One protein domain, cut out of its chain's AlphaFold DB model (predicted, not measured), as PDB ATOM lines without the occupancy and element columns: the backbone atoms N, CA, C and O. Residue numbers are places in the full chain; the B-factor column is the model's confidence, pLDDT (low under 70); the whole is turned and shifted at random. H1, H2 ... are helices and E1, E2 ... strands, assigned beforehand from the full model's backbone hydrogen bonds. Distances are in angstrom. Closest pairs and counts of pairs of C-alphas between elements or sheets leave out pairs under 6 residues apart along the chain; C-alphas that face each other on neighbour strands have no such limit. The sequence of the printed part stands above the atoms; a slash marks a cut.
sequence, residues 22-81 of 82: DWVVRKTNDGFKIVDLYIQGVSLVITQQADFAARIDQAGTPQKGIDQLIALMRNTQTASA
ATOM      1  N   ASP A  22     -16.580  -5.513  10.307       97.81
ATOM      2  CA  ASP A  22     -17.917  -6.101  10.203       97.81
ATOM      3  C   ASP A  22     -18.887  -5.090   9.563       97.81
ATOM      4  O   ASP A  22     -19.033  -3.957  10.025       97.81
ATOM      5  N   TRP A  23     -19.566  -5.491   8.486       97.50
ATOM      6  CA  TRP A  23     -20.519  -4.640   7.768       97.50
ATOM      7  C   TRP A  23     -21.940  -4.844   8.293       97.50
ATOM      8  O   TRP A  23     -22.449  -5.966   8.288       97.50
ATOM      9  N   VAL A  24     -22.627  -3.761   8.662       98.00
ATOM     10  CA  VAL A  24     -24.063  -3.812   8.958       98.00
ATOM     11  C   VAL A  24     -24.832  -3.481   7.694       98.00
ATOM     12  O   VAL A  24     -24.724  -2.383   7.146       98.00
ATOM     13  N   VAL A  25     -25.641  -4.432   7.238       98.06
ATOM     14  CA  VAL A  25     -26.433  -4.302   6.015       98.06
ATOM     15  C   VAL A  25     -27.925  -4.307   6.319       98.06
ATOM     16  O   VAL A  25     -28.405  -5.044   7.180       98.06
ATOM     17  N   ARG A  26     -28.680  -3.491   5.587       97.88
ATOM     18  CA  ARG A  26     -30.145  -3.487   5.600       97.88
ATOM     19  C   ARG A  26     -30.677  -3.738   4.202       97.88
ATOM     20  O   ARG A  26     -30.140  -3.231   3.221       97.88
ATOM     21  N   LYS A  27     -31.750  -4.520   4.118       97.62
ATOM     22  CA  LYS A  27     -32.482  -4.734   2.871       97.62
ATOM     23  C   LYS A  27     -33.370  -3.521   2.596       97.62
ATOM     24  O   LYS A  27     -34.128  -3.108   3.469       97.62
ATOM     25  N   THR A  28     -33.286  -2.978   1.390       96.69
ATOM     26  CA  THR A  28     -34.204  -1.976   0.841       96.69
ATOM     27  C   THR A  28     -34.903  -2.556  -0.393       96.69
ATOM     28  O   THR A  28     -34.612  -3.683  -0.810       96.69
ATOM     29  N   ASN A  29     -35.830  -1.800  -0.987       96.38
ATOM     30  CA  ASN A  29     -36.484  -2.194  -2.241       96.38
ATOM     31  C   ASN A  29     -35.473  -2.345  -3.395       96.38
ATOM     32  O   ASN A  29     -35.654  -3.201  -4.255       96.38
ATOM     33  N   ASP A  30     -34.371  -1.590  -3.347       95.38
ATOM     34  CA  ASP A  30     -33.306  -1.567  -4.361       95.38
ATOM     35  C   ASP A  30     -32.119  -2.486  -4.009       95.38
ATOM     36  O   ASP A  30     -31.006  -2.310  -4.514       95.38
ATOM     37  N   GLY A  31     -32.323  -3.436  -3.090       97.06
ATOM     38  CA  GLY A  31     -31.318  -4.411  -2.660       97.06
ATOM     39  C   GLY A  31     -30.711  -4.129  -1.285       97.06
ATOM     40  O   GLY A  31     -31.251  -3.385  -0.472       97.06
ATOM     41  N   PHE A  32     -29.588  -4.777  -0.975       97.94
ATOM     42  CA  PHE A  32     -28.903  -4.575   0.303       97.94
ATOM     43  C   PHE A  32     -28.052  -3.306   0.271       97.94
ATOM     44  O   PHE A  32     -27.317  -3.058  -0.685       97.94
ATOM     45  N   LYS A  33     -28.137  -2.511   1.336       97.56
ATOM     46  CA  LYS A  33     -27.334  -1.307   1.546       97.56
ATOM     47  C   LYS A  33     -26.568  -1.432   2.851       97.56
ATOM     48  O   LYS A  33     -27.112  -1.893   3.853       97.56
ATOM     49  N   ILE A  34     -25.313  -1.011   2.826       97.44
ATOM     50  CA  ILE A  34     -24.490  -0.869   4.025       97.44
ATOM     51  C   ILE A  34     -24.984   0.365   4.776       97.44
ATOM     52  O   ILE A  34     -25.176   1.417   4.170       97.44
ATOM     53  N   VAL A  35     -25.209   0.227   6.079       97.31
ATOM     54  CA  VAL A  35     -25.690   1.321   6.934       97.31
ATOM     55  C   VAL A  35     -24.747   1.647   8.083       97.31
ATOM     56  O   VAL A  35     -24.891   2.711   8.669       97.31
ATOM     57  N   ASP A  36     -23.811   0.756   8.404       98.06
ATOM     58  CA  ASP A  36     -22.756   0.974   9.393       98.06
ATOM     59  C   ASP A  36     -21.577   0.031   9.103       98.06
ATOM     60  O   ASP A  36     -21.724  -0.990   8.420       98.06
ATOM     61  N   LEU A  37     -20.416   0.380   9.640       97.62
ATOM     62  CA  LEU A  37     -19.181  -0.384   9.579       97.62
ATOM     63  C   LEU A  37     -18.591  -0.427  10.988       97.62
ATOM     64  O   LEU A  37     -18.347   0.612  11.599       97.62
ATOM     65  N   TYR A  38     -18.355  -1.633  11.488       98.06
ATOM     66  CA  TYR A  38     -17.651  -1.858  12.739       98.06
ATOM     67  C   TYR A  38     -16.193  -2.157  12.430       98.06
ATOM     68  O   TYR A  38     -15.904  -3.105  11.705       98.06
ATOM     69  N   ILE A  39     -15.275  -1.382  13.001       96.69
ATOM     70  CA  ILE A  39     -13.837  -1.648  12.931       96.69
ATOM     71  C   ILE A  39     -13.364  -2.031  14.320       96.69
ATOM     72  O   ILE A  39     -13.545  -1.268  15.265       96.69
ATOM     73  N   GLN A  40     -12.790  -3.228  14.458       95.00
ATOM     74  CA  GLN A  40     -12.347  -3.758  15.754       95.00
ATOM     75  C   GLN A  40     -13.439  -3.665  16.843       95.00
ATOM     76  O   GLN A  40     -13.169  -3.355  18.000       95.00
ATOM     77  N   GLY A  41     -14.696  -3.912  16.456       95.44
ATOM     78  CA  GLY A  41     -15.857  -3.854  17.353       95.44
ATOM     79  C   GLY A  41     -16.414  -2.451  17.628       95.44
ATOM     80  O   GLY A  41     -17.385  -2.337  18.370       95.44
ATOM     81  N   VAL A  42     -15.863  -1.397  17.020       96.69
ATOM     82  CA  VAL A  42     -16.334  -0.013  17.182       96.69
ATOM     83  C   VAL A  42     -17.179   0.410  15.983       96.69
ATOM     84  O   VAL A  42     -16.686   0.415  14.858       96.69
ATOM     85  N   SER A  43     -18.433   0.803  16.226       98.06
ATOM     86  CA  SER A  43     -19.314   1.400  15.211       98.06
ATOM     87  C   SER A  43     -18.777   2.754  14.754       98.06
ATOM     88  O   SER A  43     -18.592   3.674  15.563       98.06
ATOM     89  N   LEU A  44     -18.577   2.904  13.447       97.44
ATOM     90  CA  LEU A  44     -18.187   4.183  12.868       97.44
ATOM     91  C   LEU A  44     -19.351   5.175  12.822       97.44
ATOM     92  O   LEU A  44     -19.114   6.367  12.992       97.44
ATOM     93  N   VAL A  45     -20.601   4.722  12.666       97.75
ATOM     94  CA  VAL A  45     -21.766   5.625  12.704       97.75
ATOM     95  C   VAL A  45     -21.925   6.275  14.076       97.75
ATOM     96  O   VAL A  45     -22.086   7.493  14.151       97.75
ATOM     97  N   ILE A  46     -21.846   5.497  15.161       97.38
ATOM     98  CA  ILE A  46     -21.978   6.036  16.526       97.38
ATOM     99  C   ILE A  46     -20.828   6.998  16.830       97.38
ATOM    100  O   ILE A  46     -21.062   8.094  17.342       97.38
ATOM    101  N   THR A  47     -19.599   6.615  16.473       97.25
ATOM    102  CA  THR A  47     -18.414   7.465  16.654       97.25
ATOM    103  C   THR A  47     -18.584   8.795  15.917       97.25
ATOM    104  O   THR A  47     -18.456   9.862  16.515       97.25
ATOM    105  N   GLN A  48     -18.983   8.748  14.644       95.88
ATOM    106  CA  GLN A  48     -19.173   9.946  13.833       95.88
ATOM    107  C   GLN A  48     -20.303  10.842  14.355       95.88
ATOM    108  O   GLN A  48     -20.180  12.068  14.323       95.88
ATOM    109  N   GLN A  49     -21.397  10.250  14.843       96.75
ATOM    110  CA  GLN A  49     -22.510  10.985  15.443       96.75
ATOM    111  C   GLN A  49     -22.072  11.723  16.715       96.75
ATOM    112  O   GLN A  49     -22.434  12.887  16.893       96.75
ATOM    113  N   ALA A  50     -21.288  11.071  17.578       97.50
ATOM    114  CA  ALA A  50     -20.742  11.697  18.779       97.50
ATOM    115  C   ALA A  50     -19.810  12.869  18.424       97.50
ATOM    116  O   ALA A  50     -19.939  13.952  18.998       97.50
ATOM    117  N   ASP A  51     -18.949  12.696  17.417       95.00
ATOM    118  CA  ASP A  51     -18.079  13.765  16.918       95.00
ATOM    119  C   ASP A  51     -18.876  14.959  16.377       95.00
ATOM    120  O   ASP A  51     -18.501  16.116  16.581       95.00
ATOM    121  N   PHE A  52     -19.986  14.704  15.681       95.69
ATOM    122  CA  PHE A  52     -20.864  15.762  15.185       95.69
ATOM    123  C   PHE A  52     -21.563  16.505  16.318       95.69
ATOM    124  O   PHE A  52     -21.565  17.736  16.305       95.69
ATOM    125  N   ALA A  53     -22.102  15.787  17.305       95.44
ATOM    126  CA  ALA A  53     -22.733  16.399  18.472       95.44
ATOM    127  C   ALA A  53     -21.753  17.328  19.204       95.44
ATOM    128  O   ALA A  53     -22.045  18.507  19.385       95.44
ATOM    129  N   ALA A  54     -20.536  16.846  19.486       95.00
ATOM    130  CA  ALA A  54     -19.503  17.641  20.144       95.00
ATOM    131  C   ALA A  54     -19.151  18.925  19.368       95.00
ATOM    132  O   ALA A  54     -18.930  19.976  19.970       95.00
ATOM    133  N   ARG A  55     -19.117  18.873  18.031       92.88
ATOM    134  CA  ARG A  55     -18.859  20.056  17.187       92.88
ATOM    135  C   ARG A  55     -20.021  21.040  17.184       92.88
ATOM    136  O   ARG A  55     -19.787  22.247  17.203       92.88
ATOM    137  N   ILE A  56     -21.255  20.542  17.145       95.50
ATOM    138  CA  ILE A  56     -22.450  21.389  17.184       95.50
ATOM    139  C   ILE A  56     -22.514  22.132  18.523       95.50
ATOM    140  O   ILE A  56     -22.725  23.345  18.534       95.50
ATOM    141  N   ASP A  57     -22.240  21.437  19.626       94.69
ATOM    142  CA  ASP A  57     -22.259  22.010  20.975       94.69
ATOM    143  C   ASP A  57     -21.206  23.120  21.161       94.69
ATOM    144  O   ASP A  57     -21.440  24.105  21.863       94.69
ATOM    145  N   GLN A  58     -20.068  23.029  20.466       93.69
ATOM    146  CA  GLN A  58     -19.004  24.042  20.499       93.69
ATOM    147  C   GLN A  58     -19.375  25.367  19.807       93.69
ATOM    148  O   GLN A  58     -18.726  26.387  20.043       93.69
ATOM    149  N   ALA A  59     -20.404  25.397  18.957       89.50
ATOM    150  CA  ALA A  59     -20.715  26.567  18.133       89.50
ATOM    151  C   ALA A  59     -21.475  27.684  18.872       89.50
ATOM    152  O   ALA A  59     -21.674  28.775  18.318       89.50
ATOM    153  N   GLY A  60     -21.890  27.433  20.118       89.75
ATOM    154  CA  GLY A  60     -22.626  28.359  20.983       89.75
ATOM    155  C   GLY A  60     -24.142  28.366  20.760       89.75
ATOM    156  O   GLY A  60     -24.886  28.637  21.697       89.75
ATOM    157  N   THR A  61     -24.621  28.028  19.556       94.94
ATOM    158  CA  THR A  61     -26.035  27.704  19.296       94.94
ATOM    159  C   THR A  61     -26.147  26.494  18.364       94.94
ATOM    160  O   THR A  61     -25.299  26.340  17.478       94.94
ATOM    161  N   PRO A  62     -27.207  25.666  18.482       93.50
ATOM    162  CA  PRO A  62     -27.382  24.494  17.620       93.50
ATOM    163  C   PRO A  62     -27.431  24.840  16.128       93.50
ATOM    164  O   PRO A  62     -26.806  24.164  15.315       93.50
ATOM    165  N   GLN A  63     -28.118  25.931  15.765       96.50
ATOM    166  CA  GLN A  63     -28.252  26.358  14.371       96.50
ATOM    167  C   GLN A  63     -26.887  26.675  13.747       96.50
ATOM    168  O   GLN A  63     -26.541  26.143  12.695       96.50
ATOM    169  N   LYS A  64     -26.071  27.473  14.447       96.25
ATOM    170  CA  LYS A  64     -24.721  27.823  13.998       96.25
ATOM    171  C   LYS A  64     -23.819  26.591  13.917       96.25
ATOM    172  O   LYS A  64     -23.006  26.499  13.002       96.25
ATOM    173  N   GLY A  65     -23.968  25.646  14.845       96.62
ATOM    174  CA  GLY A  65     -23.219  24.390  14.837       96.62
ATOM    175  C   GLY A  65     -23.523  23.524  13.623       96.62
ATOM    176  O   GLY A  65     -22.602  23.022  12.982       96.62
ATOM    177  N   ILE A  66     -24.800  23.413  13.255       96.50
ATOM    178  CA  ILE A  66     -25.225  22.697  12.048       96.50
ATOM    179  C   ILE A  66     -24.654  23.373  10.795       96.50
ATOM    180  O   ILE A  66     -24.061  22.693   9.956       96.50
ATOM    181  N   ASP A  67     -24.761  24.699  10.684       96.31
ATOM    182  CA  ASP A  67     -24.251  25.439   9.523       96.31
ATOM    183  C   ASP A  67     -22.731  25.269   9.356       96.31
ATOM    184  O   ASP A  67     -22.235  25.019   8.252       96.31
ATOM    185  N   GLN A  68     -21.981  25.340  10.462       95.06
ATOM    186  CA  GLN A  68     -20.534  25.115  10.478       95.06
ATOM    187  C   GLN A  68     -20.162  23.680  10.100       95.06
ATOM    188  O   GLN A  68     -19.236  23.477   9.310       95.06
ATOM    189  N   LEU A  69     -20.883  22.685  10.624       95.25
ATOM    190  CA  LEU A  69     -20.655  21.282  10.294       95.25
ATOM    191  C   LEU A  69     -20.890  21.017   8.800       95.25
ATOM    192  O   LEU A  69     -20.053  20.396   8.147       95.25
ATOM    193  N   ILE A  70     -21.981  21.540   8.235       94.94
ATOM    194  CA  ILE A  70     -22.285  21.410   6.804       94.94
ATOM    195  C   ILE A  70     -21.188  22.064   5.951       94.94
ATOM    196  O   ILE A  70     -20.757  21.485   4.951       94.94
ATOM    197  N   ALA A  71     -20.719  23.256   6.333       94.06
ATOM    198  CA  ALA A  71     -19.630  23.934   5.631       94.06
ATOM    199  C   ALA A  71     -18.328  23.113   5.662       94.06
ATOM    200  O   ALA A  71     -17.674  22.964   4.629       94.06
ATOM    201  N   LEU A  72     -17.985  22.526   6.816       91.44
ATOM    202  CA  LEU A  72     -16.825  21.645   6.964       91.44
ATOM    203  C   LEU A  72     -16.925  20.423   6.041       91.44
ATOM    204  O   LEU A  72     -16.002  20.166   5.271       91.44
ATOM    205  N   MET A  73     -18.052  19.705   6.075       92.44
ATOM    206  CA  MET A  73     -18.236  18.478   5.292       92.44
ATOM    207  C   MET A  73     -18.137  18.726   3.785       92.44
ATOM    208  O   MET A  73     -17.525  17.933   3.072       92.44
ATOM    209  N   ARG A  74     -18.666  19.853   3.293       91.75
ATOM    210  CA  ARG A  74     -18.544  20.232   1.874       91.75
ATOM    211  C   ARG A  74     -17.091  20.432   1.448       91.75
ATOM    212  O   ARG A  74     -16.722  20.007   0.358       91.75
ATOM    213  N   ASN A  75     -16.268  21.032   2.306       85.00
ATOM    214  CA  ASN A  75     -14.853  21.279   2.016       85.00
ATOM    215  C   ASN A  75     -14.011  19.997   2.080       85.00
ATOM    216  O   ASN A  75     -13.071  19.829   1.308       85.00
ATOM    217  N   THR A  76     -14.344  19.072   2.984       77.06
ATOM    218  CA  THR A  76     -13.663  17.772   3.065       77.06
ATOM    219  C   THR A  76     -13.997  16.892   1.855       77.06
ATOM    220  O   THR A  76     -13.109  16.234   1.319       77.06
ATOM    221  N   GLN A  77     -15.241  16.928   1.363       60.88
ATOM    222  CA  GLN A  77     -15.669  16.136   0.203       60.88
ATOM    223  C   GLN A  77     -14.994  16.580  -1.106       60.88
ATOM    224  O   GLN A  77     -14.686  15.745  -1.954       60.88
ATOM    225  N   THR A  78     -14.747  17.882  -1.278       55.22
ATOM    226  CA  THR A  78     -14.070  18.425  -2.469       55.22
ATOM    227  C   THR A  78     -12.565  18.162  -2.466       55.22
ATOM    228  O   THR A  78     -11.971  18.053  -3.536       55.22
ATOM    229  N   ALA A  79     -11.947  17.989  -1.292       50.38
ATOM    230  CA  ALA A  79     -10.534  17.632  -1.173       50.38
ATOM    231  C   ALA A  79     -10.239  16.174  -1.577       50.38
ATOM    232  O   ALA A  79      -9.150  15.891  -2.060       50.38
ATOM    233  N   SER A  80     -11.204  15.259  -1.426       46.66
ATOM    234  CA  SER A  80     -11.076  13.856  -1.861       46.66
ATOM    235  C   SER A  80     -11.420  13.622  -3.340       46.66
ATOM    236  O   SER A  80     -11.322  12.492  -3.809       46.66
ATOM    237  N   ALA A  81     -11.837  14.663  -4.070       46.41
ATOM    238  CA  ALA A  81     -12.215  14.599  -5.485       46.41
ATOM    239  C   ALA A  81     -11.152  15.200  -6.434       46.41
ATOM    240  O   ALA A  81     -11.468  15.480  -7.592       46.41
TER     241      ALA A  81
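This is residues 22 to 81 of the 82 residues of the protein "ABC transporter substrate-binding protein" of Hankyongella ginsenosidimutans (UniProt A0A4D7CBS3). Picture a hairpin of two strands, E1 and E2, at one end, a helix H1 leading away from it, and a second helix, H2, folding back from the far end of H1 to make a V. Residues 70 to 81 stick out free. The printed part has 60 residues, with named elements in the order E1, E2, H1, H2; the sheet is antiparallel, order E1 - E2, and the class is mixed, helices and strands. The whole is loose, with a radius of gyration of the C-alphas of 14.8 A and spans of 39 by 27 by 23 A.

Start at E1, residues 22 to 28, and E2, residues 31 to 39: this hairpin is antiparallel at 157 degrees, with N 24 and O 36 within hydrogen-bond range at 2.9 A. E2 bends by 51 degrees at residue 35, and its residues 38 to 39 pair antiparallel with residues 42 to 43. Next comes H1, residues 44 to 57; its closest C-alphas to E2 are Leu 44 and Leu 37, 5.7 A apart. H2, residues 62 to 79, touches H1 with residues 62 to 69 alone, closest at the C-alphas of Gly 65 and Ile 56, 3.9 A. They run opposite ways at a steep tilt of 53 degrees. H2 is apart from E1 and E2. In H1 and H2 every O i to N i+4 pair is within hydrogen-bond range.

Find C-alpha 22 at (-17.917, -6.101, 10.203), where E1 begins and runs 19.2 A; E2 runs 23.6 A. H1 starts at C-alpha 44, (-18.187, 4.183, 12.868), and covers 20.0 A; H2 covers 26.2 A to C-alpha 79 at (-10.534, 17.632, -1.173).

The C-alphas farthest apart, Gly 31 and Gly 60, are 41.3 A apart. The printed part has no cut, and its three links are tight. Residues 77 to 81 have pLDDT under 70.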